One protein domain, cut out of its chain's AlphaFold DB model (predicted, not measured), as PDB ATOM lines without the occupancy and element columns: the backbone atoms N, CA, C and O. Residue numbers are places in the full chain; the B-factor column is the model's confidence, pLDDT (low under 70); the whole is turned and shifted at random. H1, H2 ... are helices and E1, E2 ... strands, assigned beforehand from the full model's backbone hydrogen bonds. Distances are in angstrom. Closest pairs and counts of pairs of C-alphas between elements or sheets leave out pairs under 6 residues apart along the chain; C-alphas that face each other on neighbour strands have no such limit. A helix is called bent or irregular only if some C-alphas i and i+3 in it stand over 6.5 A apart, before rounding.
ATOM      1  N   SER A  51       8.666  19.705  -8.784       72.75
ATOM      2  CA  SER A  51       9.416  19.663 -10.037       72.75
ATOM      3  C   SER A  51       9.251  20.953 -10.839       72.75
ATOM      4  O   SER A  51       8.171  21.542 -10.892       72.75
ATOM      5  N   GLY A  52      10.278  21.322 -11.610       68.88
ATOM      6  CA  GLY A  52      10.191  22.414 -12.587       68.88
ATOM      7  C   GLY A  52       9.122  22.197 -13.670       68.88
ATOM      8  O   GLY A  52       8.853  23.100 -14.449       68.88
ATOM      9  N   THR A  53       8.485  21.031 -13.744       78.38
ATOM     10  CA  THR A  53       7.370  20.754 -14.664       78.38
ATOM     11  C   THR A  53       5.992  20.820 -14.000       78.38
ATOM     12  O   THR A  53       4.993  20.676 -14.696       78.38
ATOM     13  N   SER A  54       5.922  21.028 -12.681       86.00
ATOM     14  CA  SER A  54       4.672  21.195 -11.930       86.00
ATOM     15  C   SER A  54       3.978  22.502 -12.304       86.00
ATOM     16  O   SER A  54       4.583  23.570 -12.241       86.00
ATOM     17  N   GLU A  55       2.690  22.432 -12.650       87.31
ATOM     18  CA  GLU A  55       1.878  23.618 -12.954       87.31
ATOM     19  C   GLU A  55       1.794  24.577 -11.758       87.31
ATOM     20  O   GLU A  55       1.851  25.789 -11.946       87.31
ATOM     21  N   ARG A  56       1.723  24.051 -10.525       91.06
ATOM     22  CA  ARG A  56       1.685  24.871  -9.302       91.06
ATOM     23  C   ARG A  56       3.002  25.591  -9.060       91.06
ATOM     24  O   ARG A  56       2.999  26.798  -8.857       91.06
ATOM     25  N   TYR A  57       4.116  24.867  -9.162       92.00
ATOM     26  CA  TYR A  57       5.438  25.482  -9.067       92.00
ATOM     27  C   TYR A  57       5.615  26.554 -10.145       92.00
ATOM     28  O   TYR A  57       6.090  27.644  -9.860       92.00
ATOM     29  N   GLN A  58       5.215  26.271 -11.388       93.81
ATOM     30  CA  GLN A  58       5.371  27.218 -12.490       93.81
ATOM     31  C   GLN A  58       4.456  28.435 -12.382       93.81
ATOM     32  O   GLN A  58       4.860  29.524 -12.783       93.81
ATOM     33  N   HIS A  59       3.258  28.266 -11.828       94.31
ATOM     34  CA  HIS A  59       2.395  29.377 -11.458       94.31
ATOM     35  C   HIS A  59       3.088  30.299 -10.451       94.31
ATOM     36  O   HIS A  59       3.216  31.493 -10.711       94.31
ATOM     37  N   ASP A  60       3.595  29.750  -9.346       95.50
ATOM     38  CA  ASP A  60       4.224  30.568  -8.307       95.50
ATOM     39  C   ASP A  60       5.567  31.153  -8.779       95.50
ATOM     40  O   ASP A  60       5.882  32.311  -8.518       95.50
ATOM     41  N   ALA A  61       6.322  30.404  -9.585       95.38
ATOM     42  CA  ALA A  61       7.552  30.889 -10.200       95.38
ATOM     43  C   ALA A  61       7.286  32.059 -11.157       95.38
ATOM     44  O   ALA A  61       8.112  32.960 -11.248       95.38
ATOM     45  N   ASP A  62       6.154  32.083 -11.868       96.94
ATOM     46  CA  ASP A  62       5.790  33.232 -12.699       96.94
ATOM     47  C   ASP A  62       5.485  34.482 -11.862       96.94
ATOM     48  O   ASP A  62       5.889  35.571 -12.268       96.94
ATOM     49  N   ILE A  63       4.857  34.334 -10.688       97.38
ATOM     50  CA  ILE A  63       4.661  35.440  -9.733       97.38
ATOM     51  C   ILE A  63       6.028  36.010  -9.330       97.38
ATOM     52  O   ILE A  63       6.290  37.198  -9.533       97.38
ATOM     53  N   VAL A  64       6.941  35.152  -8.865       96.88
ATOM     54  CA  VAL A  64       8.314  35.533  -8.476       96.88
ATOM     55  C   VAL A  64       9.054  36.223  -9.628       96.88
ATOM     56  O   VAL A  64       9.634  37.293  -9.457       96.88
ATOM     57  N   ARG A  65       8.985  35.670 -10.841       97.88
ATOM     58  CA  ARG A  65       9.605  36.244 -12.045       97.88
ATOM     59  C   ARG A  65       9.074  37.633 -12.392       97.88
ATOM     60  O   ARG A  65       9.844  38.495 -12.816       97.88
ATOM     61  N   VAL A  66       7.774  37.864 -12.221       98.19
ATOM     62  CA  VAL A  66       7.143  39.173 -12.438       98.19
ATOM     63  C   VAL A  66       7.582  40.184 -11.372       98.19
ATOM     64  O   VAL A  66       7.895  41.324 -11.724       98.19
ATOM     65  N   HIS A  67       7.706  39.768 -10.109       98.00
ATOM     66  CA  HIS A  67       8.319  40.596  -9.063       98.00
ATOM     67  C   HIS A  67       9.772  40.954  -9.392       98.00
ATOM     68  O   HIS A  67      10.137  42.128  -9.338       98.00
ATOM     69  N   HIS A  68      10.580  39.972  -9.799       98.25
ATOM     70  CA  HIS A  68      11.979  40.193 -10.171       98.25
ATOM     71  C   HIS A  68      12.087  41.179 -11.339       98.25
ATOM     72  O   HIS A  68      12.900  42.099 -11.297       98.25
ATOM     73  N   LEU A  69      11.231  41.052 -12.360       98.69
ATOM     74  CA  LEU A  69      11.174  42.010 -13.465       98.69
ATOM     75  C   LEU A  69      10.894  43.434 -12.970       98.69
ATOM     76  O   LEU A  69      11.575  44.368 -13.393       98.69
ATOM     77  N   TYR A  70       9.898  43.600 -12.095       98.56
ATOM     78  CA  TYR A  70       9.550  44.898 -11.517       98.56
ATOM     79  C   TYR A  70      10.736  45.513 -10.763       98.56
ATOM     80  O   TYR A  70      11.076  46.678 -10.977       98.56
ATOM     81  N   GLU A  71      11.394  44.723  -9.919       98.19
ATOM     82  CA  GLU A  71      12.546  45.153  -9.130       98.19
ATOM     83  C   GLU A  71      13.737  45.552 -10.014       98.19
ATOM     84  O   GLU A  71      14.226  46.680  -9.919       98.19
ATOM     85  N   ILE A  72      14.145  44.673 -10.933       98.62
ATOM     86  CA  ILE A  72      15.272  44.914 -11.843       98.62
ATOM     87  C   ILE A  72      15.035  46.192 -12.650       98.62
ATOM     88  O   ILE A  72      15.910  47.052 -12.718       98.62
ATOM     89  N   VAL A  73      13.849  46.352 -13.243       98.62
ATOM     90  CA  VAL A  73      13.511  47.553 -14.023       98.62
ATOM     91  C   VAL A  73      13.596  48.813 -13.164       98.62
ATOM     92  O   VAL A  73      14.149  49.808 -13.628       98.62
ATOM     93  N   ASN A  74      13.118  48.789 -11.918       98.44
ATOM     94  CA  ASN A  74      13.231  49.952 -11.036       98.44
ATOM     95  C   ASN A  74      14.691  50.315 -10.738       98.44
ATOM     96  O   ASN A  74      15.024  51.499 -10.797       98.44
ATOM     97  N   TYR A  75      15.578  49.335 -10.529       98.62
ATOM     98  CA  TYR A  75      17.013  49.612 -10.409       98.62
ATOM     99  C   TYR A  75      17.588  50.240 -11.682       98.62
ATOM    100  O   TYR A  75      18.349  51.204 -11.612       98.62
ATOM    101  N   LEU A  76      17.210  49.739 -12.861       98.50
ATOM    102  CA  LEU A  76      17.686  50.280 -14.137       98.50
ATOM    103  C   LEU A  76      17.227  51.731 -14.355       98.50
ATOM    104  O   LEU A  76      18.027  52.574 -14.775       98.50
ATOM    105  N   GLU A  77      15.963  52.040 -14.057       98.25
ATOM    106  CA  GLU A  77      15.426  53.401 -14.174       98.25
ATOM    107  C   GLU A  77      16.019  54.346 -13.119       98.25
ATOM    108  O   GLU A  77      16.366  55.485 -13.435       98.25
ATOM    109  N   GLU A  78      16.215  53.886 -11.881       98.44
ATOM    110  CA  GLU A  78      16.867  54.675 -10.832       98.44
ATOM    111  C   GLU A  78      18.327  54.987 -11.179       98.44
ATOM    112  O   GLU A  78      18.740  56.152 -11.133       98.44
ATOM    113  N   TYR A  79      19.085  53.990 -11.643       98.50
ATOM    114  CA  TYR A  79      20.449  54.186 -12.137       98.50
ATOM    115  C   TYR A  79      20.495  55.254 -13.238       98.50
ATOM    116  O   TYR A  79      21.352  56.145 -13.228       98.50
ATOM    117  N   LYS A  80      19.546  55.201 -14.182       98.06
ATOM    118  CA  LYS A  80      19.420  56.182 -15.265       98.06
ATOM    119  C   LYS A  80      19.111  57.582 -14.750       98.06
ATOM    120  O   LYS A  80      19.677  58.542 -15.278       98.06
ATOM    121  N   MET A  81      18.247  57.715 -13.745       98.19
ATOM    122  CA  MET A  81      17.945  59.009 -13.125       98.19
ATOM    123  C   MET A  81      19.179  59.632 -12.460       98.19
ATOM    124  O   MET A  81      19.367  60.844 -12.562       98.19
ATOM    125  N   ILE A  82      20.019  58.820 -11.814       98.31
ATOM    126  CA  ILE A  82      21.219  59.281 -11.096       98.31
ATOM    127  C   ILE A  82      22.351  59.630 -12.067       98.31
ATOM    128  O   ILE A  82      22.951  60.702 -11.977       98.31
ATOM    129  N   THR A  83      22.643  58.738 -13.015       97.81
ATOM    130  CA  THR A  83      23.845  58.832 -13.862       97.81
ATOM    131  C   THR A  83      23.594  59.478 -15.222       97.81
ATOM    132  O   THR A  83      24.532  59.872 -15.916       97.81
ATOM    133  N   GLY A  84      22.332  59.574 -15.646       97.38
ATOM    134  CA  GLY A  84      21.963  60.043 -16.977       97.38
ATOM    135  C   GLY A  84      22.138  59.002 -18.090       97.38
ATOM    136  O   GLY A  84      21.878  59.331 -19.251       97.38
ATOM    137  N   GLN A  85      22.497  57.747 -17.793       97.25
ATOM    138  CA  GLN A  85      22.565  56.626 -18.751       97.25
ATOM    139  C   GLN A  85      22.133  55.292 -18.119       97.25
ATOM    140  O   GLN A  85      22.150  55.170 -16.907       97.25
ATOM    141  N   TYR A  86      21.726  54.301 -18.918       98.25
ATOM    142  CA  TYR A  86      21.458  52.954 -18.392       98.25
ATOM    143  C   TYR A  86      22.782  52.217 -18.137       98.25
ATOM    144  O   TYR A  86      23.757  52.477 -18.856       98.25
ATOM    145  N   PRO A  87      22.854  51.313 -17.145       97.75
ATOM    146  CA  PRO A  87      24.088  50.589 -16.862       97.75
ATOM    147  C   PRO A  87      24.489  49.743 -18.077       97.75
ATOM    148  O   PRO A  87      23.636  49.205 -18.779       97.75
ATOM    149  N   LEU A  88      25.789  49.669 -18.365       97.00
ATOM    150  CA  LEU A  88      26.374  48.996 -19.542       97.00
ATOM    151  C   LEU A  88      25.981  49.568 -20.929       97.00
ATOM    152  O   LEU A  88      26.636  49.246 -21.921       97.00
ATOM    153  N   ALA A  89      24.993  50.471 -21.031       95.25
ATOM    154  CA  ALA A  89      24.543  51.084 -22.288       95.25
ATOM    155  C   ALA A  89      25.464  52.237 -22.739       95.25
ATOM    156  O   ALA A  89      25.102  53.416 -22.732       95.25
ATOM    157  N   ASN A  90      26.689  51.885 -23.124       89.94
ATOM    158  CA  ASN A  90      27.791  52.812 -23.397       89.94
ATOM    159  C   ASN A  90      27.761  53.498 -24.783       89.94
ATOM    160  O   ASN A  90      28.741  54.136 -25.168       89.94
ATOM    161  N   GLY A  91      26.671  53.381 -25.547       90.56
ATOM    162  CA  GLY A  91      26.554  53.952 -26.895       90.56
ATOM    163  C   GLY A  91      26.995  53.027 -28.032       90.56
ATOM    164  O   GLY A  91      26.956  53.454 -29.182       90.56
ATOM    165  N   SER A  92      27.404  51.787 -27.748       93.06
ATOM    166  CA  SER A  92      27.738  50.794 -28.777       93.06
ATOM    167  C   SER A  92      26.516  50.387 -29.604       93.06
ATOM    168  O   SER A  92      25.532  49.908 -29.054       93.06
ATOM    169  N   GLU A  93      26.602  50.473 -30.932       93.75
ATOM    170  CA  GLU A  93      25.555  49.982 -31.847       93.75
ATOM    171  C   GLU A  93      25.463  48.447 -31.886       93.75
ATOM    172  O   GLU A  93      24.441  47.889 -32.288       93.75
ATOM    173  N   GLN A  94      26.516  47.740 -31.464       93.88
ATOM    174  CA  GLN A  94      26.456  46.293 -31.287       93.88
ATOM    175  C   GLN A  94      25.671  45.969 -30.017       93.88
ATOM    176  O   GLN A  94      26.018  46.449 -28.936       93.88
ATOM    177  N   GLN A  95      24.653  45.121 -30.163       95.88
ATOM    178  CA  GLN A  95      23.876  44.615 -29.042       95.88
ATOM    179  C   GLN A  95      24.744  43.726 -28.146       95.88
ATOM    180  O   GLN A  95      25.395  42.792 -28.624       95.88
ATOM    181  N   LYS A  96      24.724  44.016 -26.849       96.62
ATOM    182  CA  LYS A  96      25.336  43.205 -25.798       96.62
ATOM    183  C   LYS A  96      24.262  42.463 -25.016       96.62
ATOM    184  O   LYS A  96      23.164  42.991 -24.836       96.62
ATOM    185  N   TYR A  97      24.609  41.273 -24.545       97.12
ATOM    186  CA  TYR A  97      23.753  40.410 -23.742       97.12
ATOM    187  C   TYR A  97      24.425  40.175 -22.392       97.12
ATOM    188  O   TYR A  97      25.588  39.789 -22.344       97.12
ATOM    189  N   THR A  98      23.682  40.387 -21.317       97.56
ATOM    190  CA  THR A  98      24.074  40.080 -19.946       97.56
ATOM    191  C   THR A  98      23.052  39.101 -19.388       97.56
ATOM    192  O   THR A  98      21.852  39.397 -19.374       97.56
ATOM    193  N   PHE A  99      23.502  37.922 -18.969       97.19
ATOM    194  CA  PHE A  99      22.627  36.933 -18.343       97.19
ATOM    195  C   PHE A  99      22.607  37.155 -16.832       97.19
ATOM    196  O   PHE A  99      23.648  37.162 -16.180       97.19
ATOM    197  N   ILE A 100      21.405  37.349 -16.290       97.62
ATOM    198  CA  ILE A 100      21.146  37.452 -14.851       97.62
ATOM    199  C   ILE A 100      20.766  36.052 -14.383       97.62
ATOM    200  O   ILE A 100      19.649  35.580 -14.626       97.62
ATOM    201  N   ALA A 101      21.753  35.364 -13.821       95.94
ATOM    202  CA  ALA A 101      21.724  33.938 -13.532       95.94
ATOM    203  C   ALA A 101      22.773  33.591 -12.467       95.94
ATOM    204  O   ALA A 101      23.774  34.293 -12.328       95.94
ATOM    205  N   THR A 102      22.585  32.475 -11.767       94.44
ATOM    206  CA  THR A 102      23.647  31.861 -10.959       94.44
ATOM    207  C   THR A 102      24.653  31.114 -11.838       94.44
ATOM    208  O   THR A 102      24.324  30.682 -12.946       94.44
ATOM    209  N   ASP A 103      25.852  30.850 -11.309       92.62
ATOM    210  CA  ASP A 103      26.847  29.986 -11.965       92.62
ATOM    211  C   ASP A 103      26.267  28.609 -12.337       92.62
ATOM    212  O   ASP A 103      26.579  28.049 -13.389       92.62
ATOM    213  N   GLU A 104      25.386  28.058 -11.493       91.88
ATOM    214  CA  GLU A 104      24.700  26.794 -11.771       91.88
ATOM    215  C   GLU A 104      23.789  26.907 -13.001       91.88
ATOM    216  O   GLU A 104      23.814  26.030 -13.866       91.88
ATOM    217  N   GLN A 105      23.019  27.991 -13.111       93.06
ATOM    218  CA  GLN A 105      22.114  28.229 -14.237       93.06
ATOM    219  C   GLN A 105      22.883  28.441 -15.548       93.06
ATOM    220  O   GLN A 105      22.481  27.902 -16.583       93.06
ATOM    221  N   LEU A 106      24.024  29.136 -15.502       91.81
ATOM    222  CA  LEU A 106      24.900  29.344 -16.661       91.81
ATOM    223  C   LEU A 106      25.485  28.034 -17.216       91.81
ATOM    224  O   LEU A 106      25.738  27.926 -18.415       91.81
ATOM    225  N   ASN A 107      25.616  26.976 -16.409       90.56
ATOM    226  CA  ASN A 107      26.046  25.668 -16.922       90.56
ATOM    227  C   ASN A 107      25.045  25.044 -17.911       90.56
ATOM    228  O   ASN A 107      25.413  24.156 -18.681       90.56
ATOM    229  N   TYR A 108      23.791  25.508 -17.919       88.12
ATOM    230  CA  TYR A 108      22.774  25.066 -18.872       88.12
ATOM    231  C   TYR A 108      22.709  25.930 -20.134       88.12
ATOM    232  O   TYR A 108      22.062  25.538 -21.109       88.12
ATOM    233  N   THR A 109      23.406  27.067 -20.170       83.31
ATOM    234  CA  THR A 109      23.499  27.924 -21.356       83.31
ATOM    235  C   THR A 109      24.587  27.403 -22.293       83.31
ATOM    236  O   THR A 109      25.614  28.038 -22.512       83.31
ATOM    237  N   THR A 110      24.390  26.193 -22.820       67.19
ATOM    238  CA  THR A 110      25.282  25.584 -23.820       67.19
ATOM    239  C   THR A 110      24.628  25.666 -25.200       67.19
ATOM    240  O   THR A 110      23.472  25.280 -25.362       67.19
ATOM    241  N   GLY A 111      25.330  26.205 -26.203       67.12
ATOM    242  CA  GLY A 111      24.833  26.261 -27.586       67.12
ATOM    243  C   GLY A 111      25.240  27.510 -28.374       67.12
ATOM    244  O   GLY A 111      26.030  28.324 -27.904       67.12
ATOM    245  N   ASP A 112      24.657  27.658 -29.570       70.00
ATOM    246  CA  ASP A 112      24.941  28.711 -30.568       70.00
ATOM    247  C   ASP A 112      24.275  30.073 -30.255       70.00
ATOM    248  O   ASP A 112      23.926  30.840 -31.157       70.00
ATOM    249  N   GLY A 113      24.036  30.368 -28.974       77.31
ATOM    250  CA  GLY A 113      23.493  31.657 -28.544       77.31
ATOM    251  C   GLY A 113      24.463  32.816 -28.813       77.31
ATOM    252  O   GLY A 113      25.656  32.590 -29.037       77.31
ATOM    253  N   PRO A 114      23.988  34.075 -28.793       84.56
ATOM    254  CA  PRO A 114      24.895  35.212 -28.852       84.56
ATOM    255  C   PRO A 114      25.864  35.172 -27.658       84.56
ATOM    256  O   PRO A 114      25.485  34.702 -26.581       84.56
ATOM    257  N   PRO A 115      27.101  35.675 -27.821       90.50
ATOM    258  CA  PRO A 115      28.015  35.809 -26.697       90.50
ATOM    259  C   PRO A 115      27.382  36.705 -25.630       90.50
ATOM    260  O   PRO A 115      26.780  37.734 -25.953       90.50
ATOM    261  N   PHE A 116      27.535  36.307 -24.373       93.31
ATOM    262  CA  PHE A 116      26.979  37.006 -23.225       93.31
ATOM    263  C   PHE A 116      28.047  37.249 -22.155       93.31
ATOM    264  O   PHE A 116      29.050  36.539 -22.077       93.31
ATOM    265  N   GLU A 117      27.811  38.278 -21.354       94.25
ATOM    266  CA  GLU A 117      28.529  38.599 -20.121       94.25
ATOM    267  C   GLU A 117      27.684  38.096 -18.926       94.25
ATOM    268  O   GLU A 117      26.457  37.991 -19.030       94.25
ATOM    269  N   ASP A 118      28.312  37.762 -17.797       93.12
ATOM    270  CA  ASP A 118      27.586  37.506 -16.545       93.12
ATOM    271  C   ASP A 118      27.146  38.823 -15.871       93.12
ATOM    272  O   ASP A 118      27.537  39.921 -16.280       93.12
ATOM    273  N   MET A 119      26.295  38.734 -14.847       96.00
ATOM    274  CA  MET A 119      25.692  39.909 -14.204       96.00
ATOM    275  C   MET A 119      26.617  40.702 -13.270       96.00
ATOM    276  O   MET A 119      26.205  41.767 -12.802       96.00
ATOM    277  N   SER A 120      27.854  40.260 -13.018       96.75
ATOM    278  CA  SER A 120      28.716  40.847 -11.979       96.75
ATOM    279  C   SER A 120      29.023  42.328 -12.225       96.75
ATOM    280  O   SER A 120      29.025  43.137 -11.294       96.75
ATOM    281  N   GLU A 121      29.280  42.720 -13.482       97.25
ATOM    282  CA  GLU A 121      29.528  44.131 -13.815       97.25
ATOM    283  C   GLU A 121      28.254  44.974 -13.653       97.25
ATOM    284  O   GLU A 121      28.315  46.086 -13.123       97.25
ATOM    285  N   LEU A 122      27.094  44.433 -14.047       98.06
ATOM    286  CA  LEU A 122      25.803  45.096 -13.874       98.06
ATOM    287  C   LEU A 122      25.517  45.348 -12.385       98.06
ATOM    288  O   LEU A 122      25.267  46.493 -12.007       98.06
ATOM    289  N   GLU A 123      25.619  44.322 -11.539       97.81
ATOM    290  CA  GLU A 123      25.455  44.451 -10.085       97.81
ATOM    291  C   GLU A 123      26.437  45.452  -9.484       97.81
ATOM    292  O   GLU A 123      26.032  46.307  -8.696       97.81
ATOM    293  N   SER A 124      27.714  45.399  -9.869       97.81
ATOM    294  CA  SER A 124      28.741  46.325  -9.377       97.81
ATOM    295  C   SER A 124      28.391  47.787  -9.679       97.81
ATOM    296  O   SER A 124      28.514  48.657  -8.811       97.81
ATOM    297  N   LEU A 125      27.884  48.070 -10.886       98.06
ATOM    298  CA  LEU A 125      27.428  49.409 -11.259       98.06
ATOM    299  C   LEU A 125      26.218  49.849 -10.427       98.06
ATOM    300  O   LEU A 125      26.231  50.962  -9.896       98.06
ATOM    301  N   LEU A 126      25.201  48.994 -10.280       98.31
ATOM    302  CA  LEU A 126      24.018  49.300  -9.466       98.31
ATOM    303  C   LEU A 126      24.408  49.576  -8.008       98.31
ATOM    304  O   LEU A 126      23.985  50.579  -7.434       98.31
ATOM    305  N   ASN A 127      25.297  48.755  -7.448       97.88
ATOM    306  CA  ASN A 127      25.805  48.905  -6.087       97.88
ATOM    307  C   ASN A 127      26.545  50.225  -5.852       97.88
ATOM    308  O   ASN A 127      26.477  50.823  -4.777       97.88
ATOM    309  N   LYS A 128      27.296  50.666  -6.862       97.44
ATOM    310  CA  LYS A 128      28.096  51.884  -6.793       97.44
ATOM    311  C   LYS A 128      27.237  53.148  -6.785       97.44
ATOM    312  O   LYS A 128      27.592  54.099  -6.093       97.44
ATOM    313  N   GLU A 129      26.167  53.174  -7.577       97.50
ATOM    314  CA  GLU A 129      25.409  54.405  -7.841       97.50
ATOM    315  C   GLU A 129      24.074  54.486  -7.080       97.50
ATOM    316  O   GLU A 129      23.645  55.592  -6.765       97.50
ATOM    317  N   ILE A 130      23.428  53.354  -6.763       96.69
ATOM    318  CA  ILE A 130      22.121  53.321  -6.081       96.69
ATOM    319  C   ILE A 130      22.292  53.068  -4.579       96.69
ATOM    320  O   ILE A 130      22.019  53.945  -3.758       96.69
ATOM    321  N   ALA A 131      22.738  51.868  -4.201       90.25
ATOM    322  CA  ALA A 131      22.845  51.454  -2.804       90.25
ATOM    323  C   ALA A 131      23.845  50.311  -2.631       90.25
ATOM    324  O   ALA A 131      23.974  49.454  -3.495       90.25
ATOM    325  N   GLN A 132      24.507  50.256  -1.475       85.00
ATOM    326  CA  GLN A 132      25.387  49.136  -1.143       85.00
ATOM    327  C   GLN A 132      24.575  47.856  -0.890       85.00
ATOM    328  O   GLN A 132      23.596  47.886  -0.144       85.00
ATOM    329  N   ASN A 133      25.067  46.736  -1.417       91.69
ATOM    330  CA  ASN A 133      24.527  45.375  -1.313       91.69
ATOM    331  C   ASN A 133      23.240  45.107  -2.117       91.69
ATOM    332  O   ASN A 133      22.394  44.336  -1.675       91.69
ATOM    333  N   ILE A 134      23.088  45.716  -3.294       94.00
ATOM    334  CA  ILE A 134      22.111  45.236  -4.281       94.00
ATOM    335  C   ILE A 134      22.570  43.862  -4.772       94.00
ATOM    336  O   ILE A 134      23.680  43.734  -5.288       94.00
ATOM    337  N   GLN A 135      21.699  42.870  -4.635       95.69
ATOM    338  CA  GLN A 135      21.826  41.566  -5.269       95.69
ATOM    339  C   GLN A 135      20.700  41.451  -6.291       95.69
ATOM    340  O   GLN A 135      19.530  41.612  -5.943       95.69
ATOM    341  N   LEU A 136      21.042  41.235  -7.559       96.75
ATOM    342  CA  LEU A 136      20.034  41.085  -8.594       96.75
ATOM    343  C   LEU A 136      19.302  39.756  -8.410       96.75
ATOM    344  O   LEU A 136      19.943  38.707  -8.283       96.75
ATOM    345  N   PRO A 137      17.962  39.769  -8.439       96.88
ATOM    346  CA  PRO A 137      17.216  38.541  -8.308       96.88
ATOM    347  C   PRO A 137      17.345  37.708  -9.593       96.88
ATOM    348  O   PRO A 137      17.270  38.222 -10.711       96.88
ATOM    349  N   VAL A 138      17.523  36.399  -9.432       96.38
ATOM    350  CA  VAL A 138      17.698  35.420 -10.521       96.38
ATOM    351  C   VAL A 138      16.424  34.595 -10.726       96.38
ATOM    352  O   VAL A 138      15.508  34.653  -9.906       96.38
ATOM    353  N   ASP A 139      16.317  33.839 -11.823       95.69
ATOM    354  CA  ASP A 139      15.154  32.961 -12.028       95.69
ATOM    355  C   ASP A 139      15.075  31.917 -10.895       95.69
ATOM    356  O   ASP A 139      16.093  31.294 -10.583       95.69
ATOM    357  N   PRO A 140      13.904  31.685 -10.276       93.88
ATOM    358  CA  PRO A 140      13.772  30.690  -9.210       93.88
ATOM    359  C   PRO A 140      14.023  29.245  -9.674       93.88
ATOM    360  O   PRO A 140      14.263  28.347  -8.861       93.88
ATOM    361  N   GLN A 141      13.942  28.988 -10.979       91.38
ATOM    362  CA  GLN A 141      14.128  27.668 -11.553       91.38
ATOM    363  C   GLN A 141      15.617  27.373 -11.755       91.38
ATOM    364  O   GLN A 141      16.310  28.045 -12.509       91.38
ATOM    365  N   LYS A 142      16.128  26.313 -11.125       88.25
ATOM    366  CA  LYS A 142      17.561  25.964 -11.210       88.25
ATOM    367  C   LYS A 142      17.943  25.259 -12.511       88.25
ATOM    368  O   LYS A 142      19.027  25.483 -13.030       88.25
ATOM    369  N   VAL A 143      17.036  24.457 -13.072       88.06
ATOM    370  CA  VAL A 143      17.269  23.635 -14.274       88.06
ATOM    371  C   VAL A 143      16.238  23.986 -15.345       88.06
ATOM    372  O   VAL A 143      15.046  24.032 -15.023       88.06
ATOM    373  N   PRO A 144      16.618  24.228 -16.613       87.19
ATOM    374  CA  PRO A 144      15.649  24.526 -17.661       87.19
ATOM    375  C   PRO A 144      14.754  23.313 -17.949       87.19
ATOM    376  O   PRO A 144      15.173  22.162 -17.847       87.19
ATOM    377  N   VAL A 145      13.508  23.587 -18.337       83.75
ATOM    378  CA  VAL A 145      12.527  22.558 -18.732       83.75
ATOM    379  C   VAL A 145      12.014  22.835 -20.144       83.75
ATOM    380  O   VAL A 145      12.481  22.224 -21.096       83.75
ATOM    381  N   ASN A 146      11.127  23.822 -20.298       80.88
ATOM    382  CA  ASN A 146      10.553  24.256 -21.579       80.88
ATOM    383  C   ASN A 146      11.077  25.628 -22.030       80.88
ATOM    384  O   ASN A 146      10.829  26.055 -23.154       80.88
ATOM    385  N   LYS A 147      11.754  26.345 -21.129       85.75
ATOM    386  CA  LYS A 147      12.208  27.723 -21.307       85.75
ATOM    387  C   LYS A 147      13.531  27.944 -20.572       85.75
ATOM    388  O   LYS A 147      13.847  27.140 -19.683       85.75
ATOM    389  N   PRO A 148      14.282  28.999 -20.931       83.69
ATOM    390  CA  PRO A 148      15.494  29.349 -20.211       83.69
ATOM    391  C   PRO A 148      15.195  29.655 -18.740       83.69
ATOM    392  O   PRO A 148      14.082  30.041 -18.385       83.69
ATOM    393  N   ASN A 149      16.197  29.447 -17.899       92.38
ATOM    394  CA  ASN A 149      16.156  29.562 -16.446       92.38
ATOM    395  C   ASN A 149      17.039  30.724 -15.957       92.38
ATOM    396  O   ASN A 149      17.780  30.588 -14.991       92.38
ATOM    397  N   PHE A 150      17.017  31.835 -16.688       95.12
ATOM    398  CA  PHE A 150      17.786  33.052 -16.431       95.12
ATOM    399  C   PHE A 150      17.049  34.251 -17.028       95.12
ATOM    400  O   PHE A 150      16.168  34.075 -17.870       95.12
ATOM    401  N   TYR A 151      17.420  35.470 -16.640       97.81
ATOM    402  CA  TYR A 151      16.914  36.685 -17.290       97.81
ATOM    403  C   TYR A 151      17.948  37.268 -18.243       97.81
ATOM    404  O   TYR A 151      19.151  37.040 -18.097       97.81
ATOM    405  N   ILE A 152      17.483  38.027 -19.234       97.81
ATOM    406  CA  ILE A 152      18.352  38.583 -20.275       97.81
ATOM    407  C   ILE A 152      18.269  40.100 -20.243       97.81
ATOM    408  O   ILE A 152      17.261  40.673 -20.659       97.81
ATOM    409  N   TYR A 153      19.344  40.746 -19.802       98.44
ATOM    410  CA  TYR A 153      19.534  42.182 -19.941       98.44
ATOM    411  C   TYR A 153      20.310  42.468 -21.226       98.44
ATOM    412  O   TYR A 153      21.401  41.953 -21.450       98.44
ATOM    413  N   MET A 154      19.732  43.268 -22.109       98.25
ATOM    414  CA  MET A 154      20.301  43.621 -23.401       98.25
ATOM    415  C   MET A 154      20.535  45.116 -23.459       98.25
ATOM    416  O   MET A 154      19.644  45.891 -23.117       98.25
ATOM    417  N   THR A 155      21.691  45.529 -23.970       97.94
ATOM    418  CA  THR A 155      21.970  46.941 -24.250       97.94
ATOM    419  C   THR A 155      22.356  47.135 -25.704       97.94
ATOM    420  O   THR A 155      23.075  46.326 -26.289       97.94
ATOM    421  N   GLN A 156      21.843  48.206 -26.305       96.88
ATOM    422  CA  GLN A 156      22.215  48.646 -27.644       96.88
ATOM    423  C   GLN A 156      22.065  50.163 -27.731       96.88
ATOM    424  O   GLN A 156      21.051  50.740 -27.323       96.88
ATOM    425  N   SER A 157      23.094  50.817 -28.253       95.81
ATOM    426  CA  SER A 157      23.254  52.264 -28.260       95.81
ATOM    427  C   SER A 157      23.097  52.811 -26.832       95.81
ATOM    428  O   SER A 157      23.931  52.545 -25.969       95.81
ATOM    429  N   LYS A 158      22.024  53.558 -26.557       97.00
ATOM    430  CA  LYS A 158      21.707  54.117 -25.231       97.00
ATOM    431  C   LYS A 158      20.468  53.487 -24.599       97.00
ATOM    432  O   LYS A 158      19.946  54.035 -23.632       97.00
ATOM    433  N   ASN A 159      19.984  52.390 -25.172       97.69
ATOM    434  CA  ASN A 159      18.757  51.731 -24.767       97.69
ATOM    435  C   ASN A 159      19.075  50.412 -24.071       97.69
ATOM    436  O   ASN A 159      20.069  49.752 -24.387       97.69
ATOM    437  N   TYR A 160      18.181  50.013 -23.177       98.19
ATOM    438  CA  TYR A 160      18.133  48.667 -22.633       98.19
ATOM    439  C   TYR A 160      16.862  47.927 -23.049       98.19
ATOM    440  O   TYR A 160      15.851  48.552 -23.388       98.19
ATOM    441  N   THR A 161      16.916  46.600 -22.977       98.62
ATOM    442  CA  THR A 161      15.756  45.705 -22.919       98.62
ATOM    443  C   THR A 161      16.031  44.619 -21.882       98.62
ATOM    444  O   THR A 161      17.095  44.015 -21.920       98.62
ATOM    445  N   ILE A 162      15.101  44.350 -20.975       98.50
ATOM    446  CA  ILE A 162      15.139  43.206 -20.056       98.50
ATOM    447  C   ILE A 162      14.058  42.212 -20.475       98.50
ATOM    448  O   ILE A 162      12.930  42.610 -20.773       98.50
ATOM    449  N   ALA A 163      14.403  40.929 -20.523       98.31
ATOM    450  CA  ALA A 163      13.485  39.853 -20.864       98.31
ATOM    451  C   ALA A 163      13.411  38.812 -19.745       98.31
ATOM    452  O   ALA A 163      14.441  38.368 -19.234       98.31
ATOM    453  N   VAL A 164      12.185  38.397 -19.426       98.19
ATOM    454  CA  VAL A 164      11.873  37.360 -18.435       98.19
ATOM    455  C   VAL A 164      10.977  36.294 -19.071       98.19
ATOM    456  O   VAL A 164      10.097  36.603 -19.883       98.19
ATOM    457  N   HIS A 165      11.219  35.028 -18.727       97.31
ATOM    458  CA  HIS A 165      10.570  33.867 -19.337       97.31
ATOM    459  C   HIS A 165       9.479  33.300 -18.427       97.31
ATOM    460  O   HIS A 165       9.763  32.764 -17.364       97.31
ATOM    461  N   LEU A 166       8.230  33.351 -18.871       97.12
ATOM    462  CA  LEU A 166       7.063  32.908 -18.112       97.12
ATOM    463  C   LEU A 166       6.566  31.553 -18.620       97.12
ATOM    464  O   LEU A 166       6.751  31.201 -19.788       97.12
ATOM    465  N   HIS A 167       5.961  30.760 -17.743       95.62
ATOM    466  CA  HIS A 167       5.300  29.519 -18.130       95.62
ATOM    467  C   HIS A 167       3.907  29.793 -18.694       95.62
ATOM    468  O   HIS A 167       3.580  29.346 -19.795       95.62
ATOM    469  N   ASN A 168       3.108  30.552 -17.950       95.06
ATOM    470  CA  ASN A 168       1.715  30.838 -18.249       95.06
ATOM    471  C   ASN A 168       1.582  32.019 -19.212       95.06
ATOM    472  O   ASN A 168       2.489  32.842 -19.362       95.06
ATOM    473  N   GLU A 169       0.448  32.064 -19.905       95.75
ATOM    474  CA  GLU A 169       0.103  33.177 -20.778       95.75
ATOM    475  C   GLU A 169      -0.575  34.282 -19.968       95.75
ATOM    476  O   GLU A 169      -1.554  34.048 -19.267       95.75
ATOM    477  N   TYR A 170      -0.059  35.495 -20.132       96.62
ATOM    478  CA  TYR A 170      -0.631  36.733 -19.613       96.62
ATOM    479  C   TYR A 170      -0.880  37.706 -20.763       96.62
ATOM    480  O   TYR A 170      -0.171  37.672 -21.779       96.62
ATOM    481  N   SER A 171      -1.825  38.629 -20.600       96.06
ATOM    482  CA  SER A 171      -2.158  39.648 -21.604       96.06
ATOM    483  C   SER A 171      -0.935  40.486 -22.007       96.06
ATOM    484  O   SER A 171      -0.751  40.805 -23.193       96.06
ATOM    485  N   PHE A 172      -0.048  40.750 -21.041       96.88
ATOM    486  CA  PHE A 172       1.207  41.481 -21.210       96.88
ATOM    487  C   PHE A 172       2.369  40.623 -21.740       96.88
ATOM    488  O   PHE A 172       3.418  41.155 -22.095       96.88
ATOM    489  N   SER A 173       2.206  39.305 -21.837       97.50
ATOM    490  CA  SER A 173       3.247  38.400 -22.329       97.50
ATOM    491  C   SER A 173       3.076  38.066 -23.815       97.50
ATOM    492  O   SER A 173       1.981  38.142 -24.385       97.50
ATOM    493  N   LYS A 174       4.173  37.691 -24.469       97.06
ATOM    494  CA  LYS A 174       4.198  37.132 -25.820       97.06
ATOM    495  C   LYS A 174       4.371  35.619 -25.744       97.06
ATOM    496  O   LYS A 174       5.335  35.147 -25.144       97.06
ATOM    497  N   ASN A 175       3.504  34.875 -26.424       96.56
ATOM    498  CA  ASN A 175       3.698  33.444 -26.598       96.56
ATOM    499  C   ASN A 175       4.863  33.162 -27.558       96.56
ATOM    500  O   ASN A 175       4.917  33.717 -28.659       96.56
ATOM    501  N   ILE A 176       5.810  32.331 -27.118       95.62
ATOM    502  CA  ILE A 176       6.980  31.917 -27.904       95.62
ATOM    503  C   ILE A 176       6.822  30.464 -28.353       95.62
ATOM    504  O   ILE A 176       7.075  30.146 -29.514       95.62
ATOM    505  N   ALA A 177       6.402  29.594 -27.435       94.38
ATOM    506  CA  ALA A 177       6.146  28.178 -27.668       94.38
ATOM    507  C   ALA A 177       5.171  27.640 -26.593       94.38
ATOM    508  O   ALA A 177       4.848  28.358 -25.639       94.38
ATOM    509  N   PRO A 178       4.690  26.386 -26.696       92.44
ATOM    510  CA  PRO A 178       3.926  25.761 -25.618       92.44
ATOM    511  C   PRO A 178       4.684  25.824 -24.284       92.44
ATOM    512  O   PRO A 178       5.858  25.459 -24.228       92.44
ATOM    513  N   TYR A 179       4.015  26.290 -23.225       92.81
ATOM    514  CA  TYR A 179       4.595  26.474 -21.882       92.81
ATOM    515  C   TYR A 179       5.791  27.441 -21.817       92.81
ATOM    516  O   TYR A 179       6.598  27.383 -20.881       92.81
ATOM    517  N   TYR A 180       5.924  28.307 -22.825       95.44
ATOM    518  CA  TYR A 180       6.956  29.328 -22.890       95.44
ATOM    519  C   TYR A 180       6.390  30.640 -23.439       95.44
ATOM    520  O   TYR A 180       6.201  30.842 -24.643       95.44
ATOM    521  N   ASN A 181       6.180  31.562 -22.512       97.50
ATOM    522  CA  ASN A 181       5.834  32.946 -22.759       97.50
ATOM    523  C   ASN A 181       7.010  33.848 -22.363       97.50
ATOM    524  O   ASN A 181       7.919  33.448 -21.633       97.50
ATOM    525  N   LYS A 182       7.031  35.074 -22.872       97.56
ATOM    526  CA  LYS A 182       8.095  36.039 -22.593       97.56
ATOM    527  C   LYS A 182       7.505  37.422 -22.384       97.56
ATOM    528  O   LYS A 182       6.629  37.836 -23.141       97.56
ATOM    529  N   VAL A 183       7.997  38.131 -21.379       98.31
ATOM    530  CA  VAL A 183       7.707  39.550 -21.160       98.31
ATOM    531  C   VAL A 183       8.998  40.338 -21.341       98.31
ATOM    532  O   VAL A 183      10.064  39.904 -20.903       98.31
ATOM    533  N   GLU A 184       8.909  41.468 -22.038       98.62
ATOM    534  CA  GLU A 184      10.055  42.325 -22.338       98.62
ATOM    535  C   GLU A 184       9.731  43.770 -21.963       98.62
ATOM    536  O   GLU A 184       8.694  44.301 -22.370       98.62
ATOM    537  N   VAL A 185      10.632  44.407 -21.212       98.69
ATOM    538  CA  VAL A 185      10.583  45.842 -20.900       98.69
ATOM    539  C   VAL A 185      11.778  46.520 -21.545       98.69
ATOM    540  O   VAL A 185      12.896  46.025 -21.448       98.69
ATOM    541  N   SER A 186      11.557  47.648 -22.209       98.56
ATOM    542  CA  SER A 186      12.591  48.405 -22.898       98.56
ATOM    543  C   SER A 186      12.398  49.906 -22.734       98.56
ATOM    544  O   SER A 186      11.285  50.427 -22.801       98.56
ATOM    545  N   SER A 187      13.522  50.614 -22.642       98.19
ATOM    546  CA  SER A 187      13.582  52.074 -22.817       98.19
ATOM    547  C   SER A 187      13.197  52.558 -24.227       98.19
ATOM    548  O   SER A 187      12.921  53.742 -24.411       98.19
ATOM    549  N   ASN A 188      13.160  51.662 -25.220       97.12
ATOM    550  CA  ASN A 188      12.679  51.929 -26.574       97.12
ATOM    551  C   ASN A 188      11.604  50.888 -26.950       97.12
ATOM    552  O   ASN A 188      11.894  49.926 -27.667       97.12
ATOM    553  N   PRO A 189      10.380  51.026 -26.412       97.06
ATOM    554  CA  PRO A 189       9.347  50.004 -26.508       97.06
ATOM    555  C   PRO A 189       8.858  49.786 -27.942       97.06
ATOM    556  O   PRO A 189       8.878  50.686 -28.783       97.06
ATOM    557  N   ASN A 190       8.329  48.591 -28.197       96.44
ATOM    558  CA  ASN A 190       7.677  48.225 -29.449       96.44
ATOM    559  C   ASN A 190       6.361  47.477 -29.155       96.44
ATOM    560  O   ASN A 190       6.369  46.252 -28.971       96.44
ATOM    561  N   PRO A 191       5.222  48.193 -29.128       90.50
ATOM    562  CA  PRO A 191       3.919  47.606 -28.820       90.50
ATOM    563  C   PRO A 191       3.483  46.498 -29.787       90.50
ATOM    564  O   PRO A 191       2.852  45.537 -29.352       90.50
ATOM    565  N   GLU A 192       3.855  46.574 -31.072       90.69
ATOM    566  CA  GLU A 192       3.516  45.546 -32.074       90.69
ATOM    567  C   GLU A 192       4.157  44.190 -31.756       90.69
ATOM    568  O   GLU A 192       3.669  43.135 -32.165       90.69
ATOM    569  N   HIS A 193       5.249  44.205 -30.993       91.50
ATOM    570  CA  HIS A 193       5.957  43.011 -30.545       91.50
ATOM    571  C   HIS A 193       5.782  42.718 -29.052       91.50
ATOM    572  O   HIS A 193       6.444  41.809 -28.554       91.50
ATOM    573  N   LYS A 194       4.878  43.434 -28.363       93.88
ATOM    574  CA  LYS A 194       4.689  43.374 -26.902       93.88
ATOM    575  C   LYS A 194       5.985  43.628 -26.113       93.88
ATOM    576  O   LYS A 194       6.233  42.991 -25.094       93.88
ATOM    577  N   ILE A 195       6.806  44.559 -26.596       97.69
ATOM    578  CA  ILE A 195       7.938  45.108 -25.844       97.69
ATOM    579  C   ILE A 195       7.442  46.392 -25.182       97.69
ATOM    580  O   ILE A 195       7.124  47.367 -25.868       97.69
ATOM    581  N   TRP A 196       7.337  46.373 -23.861       98.38
ATOM    582  CA  TRP A 196       6.678  47.417 -23.084       98.38
ATOM    583  C   TRP A 196       7.661  48.475 -22.604       98.38
ATOM    584  O   TRP A 196       8.831  48.185 -22.379       98.38
ATOM    585  N   SER A 197       7.183  49.695 -22.385       98.38
ATOM    586  CA  SER A 197       7.853  50.607 -21.461       98.38
ATOM    587  C   SER A 197       7.439  50.262 -20.030       98.38
ATOM    588  O   SER A 197       6.367  49.684 -19.813       98.38
ATOM    589  N   SER A 198       8.278  50.611 -19.054       97.75
ATOM    590  CA  SER A 198       8.040  50.308 -17.637       97.75
ATOM    591  C   SER A 198       6.711  50.886 -17.136       97.75
ATOM    592  O   SER A 198       5.904  50.162 -16.560       97.75
ATOM    593  N   ASP A 199       6.409  52.145 -17.459       97.62
ATOM    594  CA  ASP A 199       5.152  52.816 -17.103       97.62
ATOM    595  C   ASP A 199       3.907  52.087 -17.637       97.62
ATOM    596  O   ASP A 199       2.901  51.961 -16.934       97.62
ATOM    597  N   LYS A 200       3.973  51.580 -18.873       98.00
ATOM    598  CA  LYS A 200       2.860  50.870 -19.510       98.00
ATOM    599  C   LYS A 200       2.671  49.471 -18.954       98.00
ATOM    600  O   LYS A 200       1.525  49.081 -18.750       98.00
ATOM    601  N   LEU A 201       3.758  48.743 -18.704       97.88
ATOM    602  CA  LEU A 201       3.666  47.414 -18.107       97.88
ATOM    603  C   LEU A 201       3.163  47.496 -16.662       97.88
ATOM    604  O   LEU A 201       2.239  46.780 -16.304       97.88
ATOM    605  N   PHE A 202       3.705  48.403 -15.850       98.00
ATOM    606  CA  PHE A 202       3.355  48.494 -14.427       98.00
ATOM    607  C   PHE A 202       1.955  49.060 -14.179       98.00
ATOM    608  O   PHE A 202       1.417  48.908 -13.088       98.00
ATOM    609  N   SER A 203       1.353  49.689 -15.192       97.75
ATOM    610  CA  SER A 203      -0.048  50.125 -15.165       97.75
ATOM    611  C   SER A 203      -1.009  49.103 -15.787       97.75
ATOM    612  O   SER A 203      -2.202  49.382 -15.894       97.75
ATOM    613  N   ASN A 204      -0.516  47.958 -16.266       97.50
ATOM    614  CA  ASN A 204      -1.353  46.907 -16.831       97.50
ATOM    615  C   ASN A 204      -2.077  46.156 -15.698       97.50
ATOM    616  O   ASN A 204      -1.440  45.700 -14.754       97.50
ATOM    617  N   GLU A 205      -3.403  46.027 -15.795       97.88
ATOM    618  CA  GLU A 205      -4.229  45.429 -14.734       97.88
ATOM    619  C   GLU A 205      -3.847  43.974 -14.433       97.88
ATOM    620  O   GLU A 205      -3.741  43.607 -13.271       97.88
ATOM    621  N   ASP A 206      -3.564  43.179 -15.464       97.50
ATOM    622  CA  ASP A 206      -3.154  41.775 -15.337       97.50
ATOM    623  C   ASP A 206      -1.744  41.662 -14.727       97.50
ATOM    624  O   ASP A 206      -1.494  40.824 -13.866       97.50
ATOM    625  N   PHE A 207      -0.826  42.577 -15.061       97.88
ATOM    626  CA  PHE A 207       0.478  42.656 -14.387       97.88
ATOM    627  C   PHE A 207       0.328  42.959 -12.888       97.88
ATOM    628  O   PHE A 207       0.964  42.316 -12.051       97.88
ATOM    629  N   ILE A 208      -0.530  43.927 -12.549       98.06
ATOM    630  CA  ILE A 208      -0.835  44.292 -11.160       98.06
ATOM    631  C   ILE A 208      -1.521  43.128 -10.435       98.06
ATOM    632  O   ILE A 208      -1.252  42.900  -9.260       98.06
ATOM    633  N   GLU A 209      -2.398  42.382 -11.099       97.81
ATOM    634  CA  GLU A 209      -3.029  41.205 -10.505       97.81
ATOM    635  C   GLU A 209      -1.982  40.144 -10.147       97.81
ATOM    636  O   GLU A 209      -1.955  39.671  -9.012       97.81
ATOM    637  N   VAL A 210      -1.076  39.819 -11.077       96.88
ATOM    638  CA  VAL A 210      -0.044  38.791 -10.869       96.88
ATOM    639  C   VAL A 210       0.909  39.157  -9.732       96.88
ATOM    640  O   VAL A 210       1.175  38.313  -8.881       96.88
ATOM    641  N   ILE A 211       1.386  40.404  -9.670       94.94
ATOM    642  CA  ILE A 211       2.327  40.852  -8.625       94.94
ATOM    643  C   ILE A 211       1.683  40.954  -7.227       94.94
ATOM    644  O   ILE A 211       2.374  41.148  -6.235       94.94
ATOM    645  N   ASN A 212       0.353  40.877  -7.127       95.00
ATOM    646  CA  ASN A 212      -0.366  40.872  -5.848       95.00
ATOM    647  C   ASN A 212      -0.997  39.507  -5.540       95.00
ATOM    648  O   ASN A 212      -1.792  39.390  -4.605       95.00
ATOM    649  N   LYS A 213      -0.692  38.487  -6.342       95.06
ATOM    650  CA  LYS A 213      -1.287  37.165  -6.202       95.06
ATOM    651  C   LYS A 213      -0.594  36.380  -5.095       95.06
ATOM    652  O   LYS A 213       0.629  36.367  -5.004       95.06
ATOM    653  N   GLU A 214      -1.382  35.684  -4.283       93.00
ATOM    654  CA  GLU A 214      -0.846  34.742  -3.302       93.00
ATOM    655  C   GLU A 214      -0.276  33.506  -4.013       93.00
ATOM    656  O   GLU A 214      -0.890  32.961  -4.940       93.00
ATOM    657  N   MET A 215       0.903  33.071  -3.572       93.44
ATOM    658  CA  MET A 215       1.511  31.821  -4.020       93.44
ATOM    659  C   MET A 215       0.791  30.626  -3.390       93.44
ATOM    660  O   MET A 215       0.291  30.703  -2.268       93.44
ATOM    661  N   TYR A 216       0.766  29.494  -4.091       90.81
ATOM    662  CA  TYR A 216       0.258  28.252  -3.511       90.81
ATOM    663  C   TYR A 216       1.195  27.686  -2.438       90.81
ATOM    664  O   TYR A 216       0.705  27.084  -1.480       90.81
ATOM    665  N   LYS A 217       2.515  27.828  -2.615       89.06
ATOM    666  CA  LYS A 217       3.536  27.359  -1.665       89.06
ATOM    667  C   LYS A 217       4.787  28.244  -1.753       89.06
ATOM    668  O   LYS A 217       5.592  28.097  -2.672       89.06
ATOM    669  N   GLU A 218       4.956  29.160  -0.801       87.00
ATOM    670  CA  GLU A 218       6.117  30.070  -0.756       87.00
ATOM    671  C   GLU A 218       7.431  29.304  -0.546       87.00
ATOM    672  O   GLU A 218       8.470  29.668  -1.098       87.00
ATOM    673  N   GLU A 219       7.360  28.176   0.166       84.94
ATOM    674  CA  GLU A 219       8.503  27.356   0.566       84.94
ATOM    675  C   GLU A 219       9.258  26.751  -0.629       84.94
ATOM    676  O   GLU A 219      10.397  26.302  -0.492       84.94
ATOM    677  N   TYR A 220       8.665  26.769  -1.834       82.81
ATOM    678  CA  TYR A 220       9.386  26.451  -3.071       82.81
ATOM    679  C   TYR A 220      10.629  27.337  -3.273       82.81
ATOM    680  O   TYR A 220      11.577  26.922  -3.948       82.81
ATOM    681  N   PHE A 221      10.633  28.543  -2.703       85.19
ATOM    682  CA  PHE A 221      11.610  29.594  -2.983       85.19
ATOM    683  C   PHE A 221      12.479  29.972  -1.778       85.19
ATOM    684  O   PHE A 221      13.381  30.791  -1.929       85.19
ATOM    685  N   ASP A 222      12.317  29.324  -0.620       77.88
ATOM    686  CA  ASP A 222      13.110  29.601   0.592       77.88
ATOM    687  C   ASP A 222      14.625  29.485   0.352       77.88
ATOM    688  O   ASP A 222      15.426  30.216   0.936       77.88
ATOM    689  N   SER A 223      15.036  28.601  -0.565       65.75
ATOM    690  CA  SER A 223      16.448  28.428  -0.936       65.75
ATOM    691  C   SER A 223      17.039  29.566  -1.782       65.75
ATOM    692  O   SER A 223      18.232  29.528  -2.064       65.75
ATOM    693  N   LEU A 224      16.229  30.545  -2.198       59.69
ATOM    694  CA  LEU A 224      16.662  31.729  -2.956       59.69
ATOM    695  C   LEU A 224      17.010  32.922  -2.052       59.69
ATOM    696  O   LEU A 224      17.505  33.925  -2.548       59.69
ATOM    697  N   SER A 225      16.749  32.817  -0.744       46.53
ATOM    698  CA  SER A 225      16.925  33.902   0.239       46.53
ATOM    699  C   SER A 225      18.284  33.876   0.963       46.53
ATOM    700  O   SER A 225      18.424  34.498   2.018       46.53
TER     701      SER A 225
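AT A GLANCE: This is residues 51 to 225 of the 226 residues of an uncharacterized protein of Halalkalibacillus sediminis (UniProt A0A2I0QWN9). One strongly twisted six-stranded sheet has the long helix H1 running over one face along its strands, with H3 on that same face toward the edge strand E2; these are two layers, helices on one face of a sheet. The short helices H4, H5 and H6 gather along H1, H5 packing on it, while H2 grazes the sheet. The printed part has 175 residues with six named helices and six named strands, in the order H1 E1 H2 E2 H3 E3 E4 E5 E6 H4 H5 H6; the sheet, E2 E1 E3 E4 E6 E5, is mixed, and so is the class, helices and strands. The whole is compact and rounded, with a radius of gyration of the C-alphas of 15.5 A and spans of 42 by 35 by 34 A.

HOW THE PARTS SIT: H1, residues 55 to 83, is on the sheet at a height of 8.6 A, over E4, residues 159 to 166, and along it at 4 degrees on the local plane; their closest C-alphas are Asp 62 and Leu 166, 5.6 A. E1, residues 96 to 100, H2, residues 103 to 106, and E2, residues 116 to 118, form a strand-helix-strand unit, two parallel neighbour strands with a helix between, its crossover right-handed; N 117 and O 97 are 2.9 A apart. H3, residues 120 to 129, touches H1 residues 75 to 83 at a steep tilt of 51 degrees, the same way, closest at C-alphas Tyr 79 and Glu 129, 6.6 A. E3, residues 151 to 156, is antiparallel to E1 (N 98 and O 153, 2.8 A) and forms a hairpin with E4 (N 154 and O 161, 2.7 A). E6, residues 180 to 186, is antiparallel to E4, N 162 and O 185 being 2.8 A apart, and forms a hairpin with E5, residues 174 to 177, where N 174 and O 182 are 2.8 A apart. H4, residues 198 to 202, only grazes the sheet. H5, residues 205 to 211, touches H1 residues 63 to 67, about perpendicular at 79 degrees, closest at C-alphas Ile 63 and Val 210, 5.9 A. H6, residues 218 to 224, is close to but not clearly touching H1, closest at C-alphas Tyr 57 and Tyr 220, 7.2 A. In H1, H3, H4 and H5 every O i to N i+4 pair is within hydrogen-bond range; H2, with 4 residues, is too short for any O i to N i+4 pair, and in H6 0 of 3 are within range, beside 2 of 4 O i to N i+3 pairs.

IN THESE COORDINATES: H1 begins at C-alpha 55, (1.878, 23.618, -12.954), and spans 41.5 A. E4 spans 23.1 A from C-alpha 159 at (18.757, 51.731, -24.767), and E6 19.9 A. H6 is irregular, with C-alphas 220 and 223 7.6 A apart, and ends at C-alpha 224, (16.662, 31.729, -2.956).

THE WHOLE: The two C-alphas farthest apart, of Glu 93 and Tyr 216, are 43.8 A apart. The printed part has no cut. The links H1 to E1, H3 to E3 and E6 to H4 are long. The mean pLDDT of the printed part is 93.3; residue 52, residues 110 to 111 and residues 223 to 225 are under 70.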